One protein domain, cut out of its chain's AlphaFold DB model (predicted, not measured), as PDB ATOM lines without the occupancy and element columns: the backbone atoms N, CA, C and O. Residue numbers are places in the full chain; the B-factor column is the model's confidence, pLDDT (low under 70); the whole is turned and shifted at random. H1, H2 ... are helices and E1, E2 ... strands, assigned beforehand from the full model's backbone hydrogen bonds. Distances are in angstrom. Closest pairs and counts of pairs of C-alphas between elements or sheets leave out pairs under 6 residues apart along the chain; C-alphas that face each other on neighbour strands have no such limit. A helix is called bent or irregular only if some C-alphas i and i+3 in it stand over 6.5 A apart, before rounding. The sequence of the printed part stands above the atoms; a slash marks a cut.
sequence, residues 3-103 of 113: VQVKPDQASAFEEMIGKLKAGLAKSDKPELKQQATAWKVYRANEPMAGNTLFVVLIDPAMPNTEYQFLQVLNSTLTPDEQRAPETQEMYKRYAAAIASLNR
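AT A GLANCE: This is residues 3 to 103 of the 113 residues of an uncharacterized protein of Acidobacteria bacterium (UniProt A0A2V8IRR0). A twisted four-stranded sheet has the long helix H1 running along one face, and H3 and H5 pack on H1. H2 folds back at the end of H1, while short H4 lies far out between H3 and H5. The 101 printed residues run E1 H1 H2 E2 E3 H3 H4 H5 E4; the sheet's order is E2 E3 E1 E4, all antiparallel. The class is mixed, helices and strands; the whole is compact, with a radius of gyration of the C-alphas of 13.7 A and spans of 39 by 34 by 19 A.

HOW THE PARTS SIT: Start at E1, residues 3 to 5, an inner strand. H1, residues 7 to 26, is on the sheet at a height of 8.8 A and runs along the strands, at 10 degrees to E1 on the local plane. H1 is the hub, touching three helices. With its residues 24 to 26 it touches H2, residues 30 to 35, in a helical hairpin (Leu 24 and Leu 32 have the closest C-alphas, 5.4 A). Next look at E2, residues 39 to 43, and E3, residues 52 to 58, a hairpin: N 40 and O 57 are 2.8 A apart, within hydrogen-bond range. E1, H1, H2 and E2 form a split strand-helix-strand unit, two strands running the same way with E3 between them, and its crossover is right-handed. E3 also pairs with E1, N 3 and O 54 being 2.8 A apart. H3, residues 69 to 76, touches residues 17 to 26 of H1 at a shallow tilt of 29 degrees, the same way; the closest C-alphas, of Leu 20 and Leu 73, are 5.0 A apart. H4, residues 79 to 83, is apart from H1. H5, residues 85 to 97, touches residues 9 to 16 of H1 at a steep tilt of 51 degrees, opposite ways; Gln 9 and Ala 97 have the closest C-alphas, 5.3 A. H5 only grazes the sheet. E4, residues 98 to 102, is an edge strand beside E1, with N 4 and O 100 2.8 A apart. Every O i to N i+4 pair is within range in H2, H3 and H5; H1 has 14 of 16, and H4 0 of 1, with 1 of 2 O i to N i+3 pairs.

IN THESE COORDINATES: Find C-alpha 3, where E1 begins, at (234.042, 266.909, 216.107). H1 spans 30.4 A and is irregular: C-alphas 8 and 11 are 7.8 A apart. E3 spans 19.6 A and H5 18.8 A. E4 ends with C-alpha 102 at (227.702, 267.789, 216.714).

THE WHOLE: The C-alphas farthest apart, of Glu 46 and Asp 80, are 40.0 A apart. The printed part has no cut and no long link. No printed residue is under pLDDT 70.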
ATOM      1  N   VAL A   3     233.643 268.316 216.134       97.56
ATOM      2  CA  VAL A   3     234.042 266.909 216.107       97.56
ATOM      3  C   VAL A   3     235.008 266.659 217.250       97.56
ATOM      4  O   VAL A   3     236.120 267.180 217.258       97.56
ATOM      5  N   GLN A   4     234.575 265.866 218.220       98.06
ATOM      6  CA  GLN A   4     235.432 265.381 219.290       98.06
ATOM      7  C   GLN A   4     236.101 264.093 218.822       98.06
ATOM      8  O   GLN A   4     235.428 263.136 218.437       98.06
ATOM      9  N   VAL A   5     237.423 264.070 218.870       98.19
ATOM     10  CA  VAL A   5     238.267 262.950 218.459       98.19
ATOM     11  C   VAL A   5     239.052 262.483 219.674       98.19
ATOM     12  O   VAL A   5     239.573 263.309 220.428       98.19
ATOM     13  N   LYS A   6     239.141 261.165 219.871       97.88
ATOM     14  CA  LYS A   6     239.930 260.590 220.970       97.88
ATOM     15  C   LYS A   6     241.355 261.167 220.953       97.88
ATOM     16  O   LYS A   6     241.902 261.379 219.866       97.88
ATOM     17  N   PRO A   7     241.959 261.458 222.116       93.12
ATOM     18  CA  PRO A   7     243.207 262.222 222.202       93.12
ATOM     19  C   PRO A   7     244.369 261.588 221.420       93.12
ATOM     20  O   PRO A   7     245.156 262.306 220.810       93.12
ATOM     21  N   ASP A   8     244.431 260.260 221.364       94.94
ATOM     22  CA  ASP A   8     245.431 259.477 220.626       94.94
ATOM     23  C   ASP A   8     245.086 259.248 219.140       94.94
ATOM     24  O   ASP A   8     245.880 258.673 218.400       94.94
ATOM     25  N   GLN A   9     243.919 259.711 218.675       97.44
ATOM     26  CA  GLN A   9     243.405 259.456 217.321       97.44
ATOM     27  C   GLN A   9     243.295 260.714 216.449       97.44
ATOM     28  O   GLN A   9     242.724 260.658 215.357       97.44
ATOM     29  N   ALA A  10     243.860 261.844 216.886       95.38
ATOM     30  CA  ALA A  10     243.861 263.086 216.108       95.38
ATOM     31  C   ALA A  10     244.416 262.871 214.688       95.38
ATOM     32  O   ALA A  10     243.770 263.250 213.713       95.38
ATOM     33  N   SER A  11     245.533 262.147 214.562       96.25
ATOM     34  CA  SER A  11     246.154 261.861 213.266       96.25
ATOM     35  C   SER A  11     245.281 261.000 212.349       96.25
ATOM     36  O   SER A  11     245.303 261.189 211.138       96.25
ATOM     37  N   ALA A  12     244.474 260.084 212.897       96.25
ATOM     38  CA  ALA A  12     243.544 259.289 212.093       96.25
ATOM     39  C   ALA A  12     242.422 260.165 211.511       96.25
ATOM     40  O   ALA A  12     242.035 259.997 210.356       96.25
ATOM     41  N   PHE A  13     241.923 261.131 212.291       97.25
ATOM     42  CA  PHE A  13     240.944 262.098 211.802       97.25
ATOM     43  C   PHE A  13     241.549 263.051 210.760       97.25
ATOM     44  O   PHE A  13     240.930 263.305 209.729       97.25
ATOM     45  N   GLU A  14     242.770 263.541 210.979       96.50
ATOM     46  CA  GLU A  14     243.484 264.390 210.016       96.50
ATOM     47  C   GLU A  14     243.737 263.655 208.688       96.50
ATOM     48  O   GLU A  14     243.494 264.221 207.619       96.50
ATOM     49  N   GLU A  15     244.121 262.373 208.740       96.50
ATOM     50  CA  GLU A  15     244.244 261.504 207.561       96.50
ATOM     51  C   GLU A  15     242.904 261.388 206.814       96.50
ATOM     52  O   GLU A  15     242.855 261.567 205.594       96.50
ATOM     53  N   MET A  16     241.799 261.158 207.537       96.62
ATOM     54  CA  MET A  16     240.456 261.098 206.954       96.62
ATOM     55  C   MET A  16     240.090 262.399 206.227       96.62
ATOM     56  O   MET A  16     239.603 262.351 205.098       96.62
ATOM     57  N   ILE A  17     240.340 263.561 206.841       96.12
ATOM     58  CA  ILE A  17     240.080 264.869 206.220       96.12
ATOM     59  C   ILE A  17     240.958 265.078 204.984       96.12
ATOM     60  O   ILE A  17     240.472 265.588 203.973       96.12
ATOM     61  N   GLY A  18     242.225 264.662 205.037       95.50
ATOM     62  CA  GLY A  18     243.130 264.692 203.891       95.50
ATOM     63  C   GLY A  18     242.589 263.879 202.714       95.50
ATOM     64  O   GLY A  18     242.474 264.404 201.605       95.50
ATOM     65  N   LYS A  19     242.173 262.628 202.962       94.75
ATOM     66  CA  LYS A  19     241.569 261.766 201.933       94.75
ATOM     67  C   LYS A  19     240.261 262.339 201.400       94.75
ATOM     68  O   LYS A  19     240.067 262.353 200.190       94.75
ATOM     69  N   LEU A  20     239.403 262.872 202.271       95.50
ATOM     70  CA  LEU A  20     238.145 263.502 201.872       95.50
ATOM     71  C   LEU A  20     238.391 264.688 200.934       95.50
ATOM     72  O   LEU A  20     237.810 264.743 199.856       95.50
ATOM     73  N   LYS A  21     239.290 265.611 201.294       93.88
ATOM     74  CA  LYS A  21     239.612 266.769 200.446       93.88
ATOM     75  C   LYS A  21     240.226 266.350 199.110       93.88
ATOM     76  O   LYS A  21     239.855 266.898 198.074       93.88
ATOM     77  N   ALA A  22     241.124 265.366 199.122       93.94
ATOM     78  CA  ALA A  22     241.725 264.833 197.904       93.94
ATOM     79  C   ALA A  22     240.685 264.158 196.992       93.94
ATOM     80  O   ALA A  22     240.701 264.387 195.784       93.94
ATOM     81  N   GLY A  23     239.768 263.373 197.560       94.06
ATOM     82  CA  GLY A  23     238.674 262.735 196.830       94.06
ATOM     83  C   GLY A  23     237.715 263.753 196.212       94.06
ATOM     84  O   GLY A  23     237.386 263.652 195.032       94.06
ATOM     85  N   LEU A  24     237.329 264.790 196.965       93.94
ATOM     86  CA  LEU A  24     236.485 265.875 196.451       93.94
ATOM     87  C   LEU A  24     237.155 266.627 195.292       93.94
ATOM     88  O   LEU A  24     236.500 266.929 194.299       93.94
ATOM     89  N   ALA A  25     238.458 266.902 195.396       91.50
ATOM     90  CA  ALA A  25     239.212 267.605 194.358       91.50
ATOM     91  C   ALA A  25     239.387 266.781 193.069       91.50
ATOM     92  O   ALA A  25     239.454 267.356 191.983       91.50
ATOM     93  N   LYS A  26     239.472 265.449 193.187       91.81
ATOM     94  CA  LYS A  26     239.633 264.519 192.057       91.81
ATOM     95  C   LYS A  26     238.314 264.073 191.429       91.81
ATOM     96  O   LYS A  26     238.335 263.499 190.350       91.81
ATOM     97  N   SER A  27     237.185 264.298 192.097       89.44
ATOM     98  CA  SER A  27     235.882 263.841 191.627       89.44
ATOM     99  C   SER A  27     235.428 264.575 190.360       89.44
ATOM    100  O   SER A  27     235.367 265.805 190.327       89.44
ATOM    101  N   ASP A  28     234.966 263.811 189.370       88.19
ATOM    102  CA  ASP A  28     234.285 264.337 188.180       88.19
ATOM    103  C   ASP A  28     232.824 264.735 188.448       88.19
ATOM    104  O   ASP A  28     232.208 265.442 187.650       88.19
ATOM    105  N   LYS A  29     232.252 264.318 189.588       88.50
ATOM    106  CA  LYS A  29     230.887 264.698 189.978       88.50
ATOM    107  C   LYS A  29     230.841 266.194 190.322       88.50
ATOM    108  O   LYS A  29     231.539 266.607 191.257       88.50
ATOM    109  N   PRO A  30     230.011 267.001 189.634       86.62
ATOM    110  CA  PRO A  30     229.991 268.454 189.809       86.62
ATOM    111  C   PRO A  30     229.626 268.862 191.241       86.62
ATOM    112  O   PRO A  30     230.238 269.772 191.796       86.62
ATOM    113  N   GLU A  31     228.705 268.133 191.872       85.94
ATOM    114  CA  GLU A  31     228.283 268.345 193.261       85.94
ATOM    115  C   GLU A  31     229.430 268.183 194.276       85.94
ATOM    116  O   GLU A  31     229.576 268.991 195.191       85.94
ATOM    117  N   LEU A  32     230.301 267.182 194.101       90.62
ATOM    118  CA  LEU A  32     231.447 266.951 194.987       90.62
ATOM    119  C   LEU A  32     232.557 267.972 194.727       90.62
ATOM    120  O   LEU A  32     233.187 268.469 195.661       90.62
ATOM    121  N   LYS A  33     232.751 268.354 193.463       87.75
ATOM    122  CA  LYS A  33     233.721 269.383 193.086       87.75
ATOM    123  C   LYS A  33     233.355 270.746 193.673       87.75
ATOM    124  O   LYS A  33     234.232 271.462 194.149       87.75
ATOM    125  N   GLN A  34     232.063 271.072 193.713       85.94
ATOM    126  CA  GLN A  34     231.563 272.287 194.356       85.94
ATOM    127  C   GLN A  34     231.775 272.267 195.877       85.94
ATOM    128  O   GLN A  34     232.020 273.311 196.478       85.94
ATOM    129  N   GLN A  35     231.748 271.089 196.511       88.94
ATOM    130  CA  GLN A  35     232.060 270.966 197.936       88.94
ATOM    131  C   GLN A  35     233.544 271.173 198.238       88.94
ATOM    132  O   GLN A  35     233.861 271.640 199.327       88.94
ATOM    133  N   ALA A  36     234.456 270.844 197.317       86.94
ATOM    134  CA  ALA A  36     235.899 270.787 197.578       86.94
ATOM    135  C   ALA A  36     236.477 272.065 198.222       86.94
ATOM    136  O   ALA A  36     237.394 271.983 199.039       86.94
ATOM    137  N   THR A  37     235.921 273.235 197.898       87.56
ATOM    138  CA  THR A  37     236.358 274.539 198.423       87.56
ATOM    139  C   THR A  37     235.615 274.986 199.685       87.56
ATOM    140  O   THR A  37     236.093 275.884 200.377       87.56
ATOM    141  N   ALA A  38     234.487 274.355 200.024       90.94
ATOM    142  CA  ALA A  38     233.650 274.752 201.154       90.94
ATOM    143  C   ALA A  38     234.191 274.258 202.509       90.94
ATOM    144  O   ALA A  38     233.912 274.865 203.542       90.94
ATOM    145  N   TRP A  39     234.968 273.167 202.527       93.81
ATOM    146  CA  TRP A  39     235.440 272.518 203.757       93.81
ATOM    147  C   TRP A  39     236.642 273.229 204.397       93.81
ATOM    148  O   TRP A  39     237.808 273.004 204.040       93.81
ATOM    149  N   LYS A  40     236.376 273.997 205.451       94.44
ATOM    150  CA  LYS A  40     237.386 274.588 206.336       94.44
ATOM    151  C   LYS A  40     237.442 273.768 207.629       94.44
ATOM    152  O   LYS A  40     236.434 273.599 208.308       94.44
ATOM    153  N   VAL A  41     238.609 273.213 207.952       96.25
ATOM    154  CA  VAL A  41     238.807 272.353 209.130       96.25
ATOM    155  C   VAL A  41     239.878 272.981 210.000       96.25
ATOM    156  O   VAL A  41     240.972 273.258 209.518       96.25
ATOM    157  N   TYR A  42     239.552 273.180 211.269       96.88
ATOM    158  CA  TYR A  42     240.426 273.758 212.275       96.88
ATOM    159  C   TYR A  42     240.569 272.773 213.423       96.88
ATOM    160  O   TYR A  42     239.598 272.127 213.817       96.88
ATOM    161  N   ARG A  43     241.769 272.686 213.985       96.88
ATOM    162  CA  ARG A  43     241.996 272.041 215.273       96.88
ATOM    163  C   ARG A  43     241.926 273.118 216.350       96.88
ATOM    164  O   ARG A  43     242.588 274.144 216.215       96.88
ATOM    165  N   ALA A  44     241.106 272.910 217.374       96.81
ATOM    166  CA  ALA A  44     241.072 273.805 218.523       96.81
ATOM    167  C   ALA A  44     242.335 273.607 219.375       96.81
ATOM    168  O   ALA A  44     242.860 272.492 219.457       96.81
ATOM    169  N   ASN A  45     242.810 274.679 220.011       94.88
ATOM    170  CA  ASN A  45     243.920 274.584 220.960       94.88
ATOM    171  C   ASN A  45     243.444 273.966 222.281       94.88
ATOM    172  O   ASN A  45     244.173 273.200 222.909       94.88
ATOM    173  N   GLU A  46     242.207 274.260 222.678       95.38
ATOM    174  CA  GLU A  46     241.576 273.698 223.864       95.38
ATOM    175  C   GLU A  46     240.889 272.344 223.584       95.38
ATOM    176  O   GLU A  46     240.203 272.182 222.566       95.38
ATOM    177  N   PRO A  47     241.019 271.359 224.495       94.31
ATOM    178  CA  PRO A  47     240.262 270.118 224.413       94.31
ATOM    179  C   PRO A  47     238.793 270.326 224.809       94.31
ATOM    180  O   PRO A  47     238.443 271.252 225.539       94.31
ATOM    181  N   MET A  48     237.931 269.394 224.401       95.75
ATOM    182  CA  MET A  48     236.524 269.354 224.807       95.75
ATOM    183  C   MET A  48     236.208 267.998 225.426       95.75
ATOM    184  O   MET A  48     236.385 266.971 224.776       95.75
ATOM    185  N   ALA A  49     235.756 267.988 226.684       93.88
ATOM    186  CA  ALA A  49     235.471 266.759 227.435       93.88
ATOM    187  C   ALA A  49     236.639 265.740 227.420       93.88
ATOM    188  O   ALA A  49     236.425 264.538 227.304       93.88
ATOM    189  N   GLY A  50     237.885 266.228 227.493       94.44
ATOM    190  CA  GLY A  50     239.096 265.393 227.453       94.44
ATOM    191  C   GLY A  50     239.506 264.892 226.060       94.44
ATOM    192  O   GLY A  50     240.539 264.242 225.932       94.44
ATOM    193  N   ASN A  51     238.742 265.217 225.015       97.69
ATOM    194  CA  ASN A  51     239.022 264.855 223.626       97.69
ATOM    195  C   ASN A  51     239.659 266.017 222.852       97.69
ATOM    196  O   ASN A  51     239.450 267.190 223.175       97.69
ATOM    197  N   THR A  52     240.379 265.696 221.773       97.81
ATOM    198  CA  THR A  52     240.818 266.706 220.800       97.81
ATOM    199  C   THR A  52     239.598 267.224 220.050       97.81
ATOM    200  O   THR A  52     238.817 266.436 219.515       97.81
ATOM    201  N   LEU A  53     239.427 268.544 219.988       98.12
ATOM    202  CA  LEU A  53     238.314 269.163 219.278       98.12
ATOM    203  C   LEU A  53     238.753 269.657 217.896       98.12
ATOM    204  O   LEU A  53     239.713 270.414 217.762       98.12
ATOM    205  N   PHE A  54     237.988 269.280 216.877       98.00
ATOM    206  CA  PHE A  54     238.052 269.870 215.548       98.00
ATOM    207  C   PHE A  54     236.777 270.659 215.255       98.00
ATOM    208  O   PHE A  54     235.659 270.199 215.498       98.00
ATOM    209  N   VAL A  55     236.950 271.845 214.683       97.06
ATOM    210  CA  VAL A  55     235.866 272.684 214.177       97.06
ATOM    211  C   VAL A  55     235.864 272.575 212.664       97.06
ATOM    212  O   VAL A  55     236.837 272.922 212.000       97.06
ATOM    213  N   VAL A  56     234.759 272.089 212.109       96.50
ATOM    214  CA  VAL A  56     234.574 271.982 210.661       96.50
ATOM    215  C   VAL A  56     233.489 272.947 210.222       96.50
ATOM    216  O   VAL A  56     232.323 272.793 210.592       96.50
ATOM    217  N   LEU A  57     233.882 273.938 209.436       95.25
ATOM    218  CA  LEU A  57     233.001 274.909 208.811       95.25
ATOM    219  C   LEU A  57     232.832 274.540 207.336       95.25
ATOM    220  O   LEU A  57     233.812 274.262 206.648       95.25
ATOM    221  N   ILE A  58     231.584 274.522 206.879       93.50
ATOM    222  CA  ILE A  58     231.235 274.298 205.478       93.50
ATOM    223  C   ILE A  58     230.554 275.561 204.984       93.50
ATOM    224  O   ILE A  58     229.473 275.899 205.459       93.50
ATOM    225  N   ASP A  59     231.226 276.267 204.086       90.94
ATOM    226  CA  ASP A  59     230.823 277.598 203.649       90.94
ATOM    227  C   ASP A  59     231.322 277.862 202.210       90.94
ATOM    228  O   ASP A  59     232.540 277.920 202.013       90.94
ATOM    229  N   PRO A  60     230.423 277.985 201.207       90.69
ATOM    230  CA  PRO A  60     228.962 277.924 201.333       90.69
ATOM    231  C   PRO A  60     228.446 276.493 201.569       90.69
ATOM    232  O   PRO A  60     228.923 275.531 200.963       90.69
ATOM    233  N   ALA A  61     227.429 276.354 202.423       89.00
ATOM    234  CA  ALA A  61     226.662 275.117 202.537       89.00
ATOM    235  C   ALA A  61     225.620 275.045 201.409       89.00
ATOM    236  O   ALA A  61     224.873 275.992 201.169       89.00
ATOM    237  N   MET A  62     225.570 273.913 200.718       87.88
ATOM    238  CA  MET A  62     224.658 273.658 199.613       87.88
ATOM    239  C   MET A  62     223.401 272.933 200.102       87.88
ATOM    240  O   MET A  62     223.486 272.052 200.965       87.88
ATOM    241  N   PRO A  63     222.222 273.274 199.556       84.50
ATOM    242  CA  PRO A  63     220.984 272.589 199.901       84.50
ATOM    243  C   PRO A  63     221.040 271.118 199.469       84.50
ATOM    244  O   PRO A  63     221.681 270.775 198.478       84.50
ATOM    245  N   ASN A  64     220.350 270.248 200.214       85.00
ATOM    246  CA  ASN A  64     220.205 268.815 199.911       85.00
ATOM    247  C   ASN A  64     221.534 268.067 199.693       85.00
ATOM    248  O   ASN A  64     221.590 267.099 198.941       85.00
ATOM    249  N   THR A  65     222.607 268.524 200.342       88.81
ATOM    250  CA  THR A  65     223.956 267.978 200.173       88.81
ATOM    251  C   THR A  65     224.378 267.167 201.397       88.81
ATOM    252  O   THR A  65     224.148 267.572 202.538       88.81
ATOM    253  N   GLU A  66     225.004 266.011 201.165       91.25
ATOM    254  CA  GLU A  66     225.562 265.178 202.233       91.25
ATOM    255  C   GLU A  66     226.880 265.761 202.758       91.25
ATOM    256  O   GLU A  66     227.755 266.157 201.992       91.25
ATOM    257  N   TYR A  67     227.027 265.763 204.082       91.81
ATOM    258  CA  TYR A  67     228.176 266.305 204.812       91.81
ATOM    259  C   TYR A  67     228.685 265.371 205.915       91.81
ATOM    260  O   TYR A  67     229.467 265.764 206.783       91.81
ATOM    261  N   GLN A  68     228.207 264.130 205.966       92.31
ATOM    262  CA  GLN A  68     228.758 263.112 206.845       92.31
ATOM    263  C   GLN A  68     230.090 262.642 206.251       92.31
ATOM    264  O   GLN A  68     230.129 262.144 205.132       92.31
ATOM    265  N   PHE A  69     231.188 262.816 206.995       94.19
ATOM    266  CA  PHE A  69     232.552 262.617 206.486       94.19
ATOM    267  C   PHE A  69     232.762 261.289 205.749       94.19
ATOM    268  O   PHE A  69     233.335 261.283 204.664       94.19
ATOM    269  N   LEU A  70     232.293 260.169 206.311       93.62
ATOM    270  CA  LEU A  70     232.499 258.848 205.708       93.62
ATOM    271  C   LEU A  70     231.636 258.644 204.456       93.62
ATOM    272  O   LEU A  70     232.133 258.094 203.484       93.62
ATOM    273  N   GLN A  71     230.396 259.137 204.433       93.75
ATOM    274  CA  GLN A  71     229.522 259.097 203.255       93.75
ATOM    275  C   GLN A  71     230.055 259.973 202.119       93.75
ATOM    276  O   GLN A  71     230.021 259.569 200.954       93.75
ATOM    277  N   VAL A  72     230.578 261.158 202.448       94.00
ATOM    278  CA  VAL A  72     231.212 262.045 201.466       94.00
ATOM    279  C   VAL A  72     232.474 261.392 200.919       94.00
ATOM    280  O   VAL A  72     232.616 261.293 199.705       94.00
ATOM    281  N   LEU A  73     233.345 260.866 201.787       94.31
ATOM    282  CA  LEU A  73     234.534 260.123 201.365       94.31
ATOM    283  C   LEU A  73     234.149 258.941 200.464       94.31
ATOM    284  O   LEU A  73     234.689 258.814 199.371       94.31
ATOM    285  N   ASN A  74     233.150 258.150 200.848       94.25
ATOM    286  CA  ASN A  74     232.662 257.031 200.047       94.25
ATOM    287  C   ASN A  74     232.164 257.460 198.667       94.25
ATOM    288  O   ASN A  74     232.459 256.811 197.667       94.25
ATOM    289  N   SER A  75     231.465 258.590 198.598       93.12
ATOM    290  CA  SER A  75     230.967 259.158 197.345       93.12
ATOM    291  C   SER A  75     232.080 259.586 196.380       93.12
ATOM    292  O   SER A  75     231.809 259.690 195.179       93.12
ATOM    293  N   THR A  76     233.301 259.813 196.880       93.75
ATOM    294  CA  THR A  76     234.482 260.156 196.065       93.75
ATOM    295  C   THR A  76     235.224 258.943 195.504       93.75
ATOM    296  O   THR A  76     236.018 259.107 194.584       93.75
ATOM    297  N   LEU A  77     234.972 257.744 196.036       92.56
ATOM    298  CA  LEU A  77     235.632 256.510 195.610       92.56
ATOM    299  C   LEU A  77     234.927 255.877 194.405       92.56
ATOM    300  O   LEU A  77     233.711 256.019 194.228       92.56
ATOM    301  N   THR A  78     235.679 255.123 193.606       91.38
ATOM    302  CA  THR A  78     235.121 254.262 192.557       91.38
ATOM    303  C   THR A  78     234.394 253.045 193.153       91.38
ATOM    304  O   THR A  78     234.652 252.659 194.295       91.38
ATOM    305  N   PRO A  79     233.496 252.380 192.400       91.88
ATOM    306  CA  PRO A  79     232.799 251.186 192.890       91.88
ATOM    307  C   PRO A  79     233.726 250.032 193.295       91.88
ATOM    308  O   PRO A  79     233.341 249.216 194.130       91.88
ATOM    309  N   ASP A  80     234.911 249.945 192.690       93.12
ATOM    310  CA  ASP A  80     235.918 248.933 193.016       93.12
ATOM    311  C   ASP A  80     236.587 249.242 194.364       93.12
ATOM    312  O   ASP A  80     236.536 248.428 195.286       93.12
ATOM    313  N   GLU A  81     237.056 250.482 194.544       92.44
ATOM    314  CA  GLU A  81     237.628 250.964 195.808       92.44
ATOM    315  C   GLU A  81     236.641 250.845 196.976       92.44
ATOM    316  O   GLU A  81     237.026 250.473 198.082       92.44
ATOM    317  N   GLN A  82     235.350 251.108 196.750       92.06
ATOM    318  CA  GLN A  82     234.316 250.949 197.782       92.06
ATOM    319  C   GLN A  82     234.174 249.501 198.275       92.06
ATOM    320  O   GLN A  82     233.798 249.275 199.427       92.06
ATOM    321  N   ARG A  83     234.441 248.512 197.414       91.69
ATOM    322  CA  ARG A  83     234.334 247.080 197.741       91.69
ATOM    323  C   ARG A  83     235.623 246.516 198.325       91.69
ATOM    324  O   ARG A  83     235.581 245.430 198.905       91.69
ATOM    325  N   ALA A  84     236.734 247.235 198.193       94.06
ATOM    326  CA  ALA A  84     238.022 246.800 198.695       94.06
ATOM    327  C   ALA A  84     237.976 246.608 200.229       94.06
ATOM    328  O   ALA A  84     237.430 247.452 200.951       94.06
ATOM    329  N   PRO A  85     238.539 245.507 200.760       93.12
ATOM    330  CA  PRO A  85     238.526 245.229 202.197       93.12
ATOM    331  C   PRO A  85     239.251 246.319 203.000       93.12
ATOM    332  O   PRO A  85     238.782 246.712 204.069       93.12
ATOM    333  N   GLU A  86     240.318 246.886 202.435       92.12
ATOM    334  CA  GLU A  86     241.078 247.991 203.026       92.12
ATOM    335  C   GLU A  86     240.218 249.241 203.282       92.12
ATOM    336  O   GLU A  86     240.378 249.907 204.307       92.12
ATOM    337  N   THR A  87     239.241 249.530 202.414       92.25
ATOM    338  CA  THR A  87     238.313 250.657 202.586       92.25
ATOM    339  C   THR A  87     237.417 250.443 203.803       92.25
ATOM    340  O   THR A  87     237.176 251.373 204.576       92.25
ATOM    341  N   GLN A  88     236.970 249.206 204.034       92.25
ATOM    342  CA  GLN A  88     236.150 248.872 205.199       92.25
ATOM    343  C   GLN A  88     236.945 249.001 206.503       92.25
ATOM    344  O   GLN A  88     236.430 249.521 207.495       92.25
ATOM    345  N   GLU A  89     238.201 248.550 206.517       93.81
ATOM    346  CA  GLU A  89     239.093 248.693 207.672       93.81
ATOM    347  C   GLU A  89     239.413 250.163 207.959       93.81
ATOM    348  O   GLU A  89     239.320 250.611 209.106       93.81
ATOM    349  N   MET A  90     239.690 250.941 206.911       94.00
ATOM    350  CA  MET A  90     239.902 252.381 207.005       94.00
ATOM    351  C   MET A  90     238.680 253.089 207.609       94.00
ATOM    352  O   MET A  90     238.828 253.901 208.523       94.00
ATOM    353  N   TYR A  91     237.465 252.761 207.164       93.88
ATOM    354  CA  TYR A  91     236.242 253.353 207.717       93.88
ATOM    355  C   TYR A  91     236.012 252.978 209.174       93.88
ATOM    356  O   TYR A  91     235.649 253.850 209.964       93.88
ATOM    357  N   LYS A  92     236.260 251.721 209.561       95.19
ATOM    358  CA  LYS A  92     236.182 251.302 210.968       95.19
ATOM    359  C   LYS A  92     237.154 252.101 211.831       95.19
ATOM    360  O   LYS A  92     236.752 252.606 212.877       95.19
ATOM    361  N   ARG A  93     238.400 252.275 211.372       95.50
ATOM    362  CA  ARG A  93     239.421 253.084 212.057       95.50
ATOM    363  C   ARG A  93     238.961 254.532 212.230       95.50
ATOM    364  O   ARG A  93     239.007 255.060 213.337       95.50
ATOM    365  N   TYR A  94     238.477 255.165 211.165       95.50
ATOM    366  CA  TYR A  94     238.025 256.556 211.211       95.50
ATOM    367  C   TYR A  94     236.772 256.755 212.064       95.50
ATOM    368  O   TYR A  94     236.707 257.703 212.845       95.50
ATOM    369  N   ALA A  95     235.799 255.849 211.971       95.31
ATOM    370  CA  ALA A  95     234.617 255.878 212.824       95.31
ATOM    371  C   ALA A  95     235.000 255.724 214.303       95.31
ATOM    372  O   ALA A  95     234.500 256.462 215.145       95.31
ATOM    373  N   ALA A  96     235.932 254.818 214.617       96.19
ATOM    374  CA  ALA A  96     236.398 254.584 215.981       96.19
ATOM    375  C   ALA A  96     237.208 255.754 216.571       96.19
ATOM    376  O   ALA A  96     237.297 255.860 217.799       96.19
ATOM    377  N   ALA A  97     237.796 256.612 215.730       97.31
ATOM    378  CA  ALA A  97     238.530 257.804 216.151       97.31
ATOM    379  C   ALA A  97     237.603 258.914 216.678       97.31
ATOM    380  O   ALA A  97     237.957 259.626 217.622       97.31
ATOM    381  N   ILE A  98     236.413 259.056 216.088       97.06
ATOM    382  CA  ILE A  98     235.441 260.092 216.448       97.06
ATOM    383  C   ILE A  98     234.708 259.658 217.722       97.06
ATOM    384  O   ILE A  98     233.976 258.674 217.735       97.06
ATOM    385  N   ALA A  99     234.897 260.413 218.802       97.44
ATOM    386  CA  ALA A  99     234.205 260.199 220.067       97.44
ATOM    387  C   ALA A  99     232.782 260.777 220.039       97.44
ATOM    388  O   ALA A  99     231.850 260.184 220.573       97.44
ATOM    389  N   SER A 100     232.608 261.945 219.416       96.50
ATOM    390  CA  SER A 100     231.308 262.602 219.274       96.50
ATOM    391  C   SER A 100     231.326 263.590 218.110       96.50
ATOM    392  O   SER A 100     232.361 264.176 217.793       96.50
ATOM    393  N   LEU A 101     230.174 263.802 217.477       95.00
ATOM    394  CA  LEU A 101     230.000 264.761 216.391       95.00
ATOM    395  C   LEU A 101     228.714 265.548 216.616       95.00
ATOM    396  O   LEU A 101     227.632 264.975 216.678       95.00
ATOM    397  N   ASN A 102     228.834 266.874 216.657       94.88
ATOM    398  CA  ASN A 102     227.702 267.789 216.714       94.88
ATOM    399  C   ASN A 102     227.610 268.586 215.410       94.88
ATOM    400  O   ASN A 102     228.544 269.295 215.012       94.88
ATOM    401  N   ARG A 103     226.464 268.479 214.732       93.25
ATOM    402  CA  ARG A 103     226.145 269.264 213.536       93.25
ATOM    403  C   ARG A 103     225.229 270.417 213.929       93.25
ATOM    404  O   ARG A 103     224.242 270.221 214.625       93.25
TER     405      ARG A 103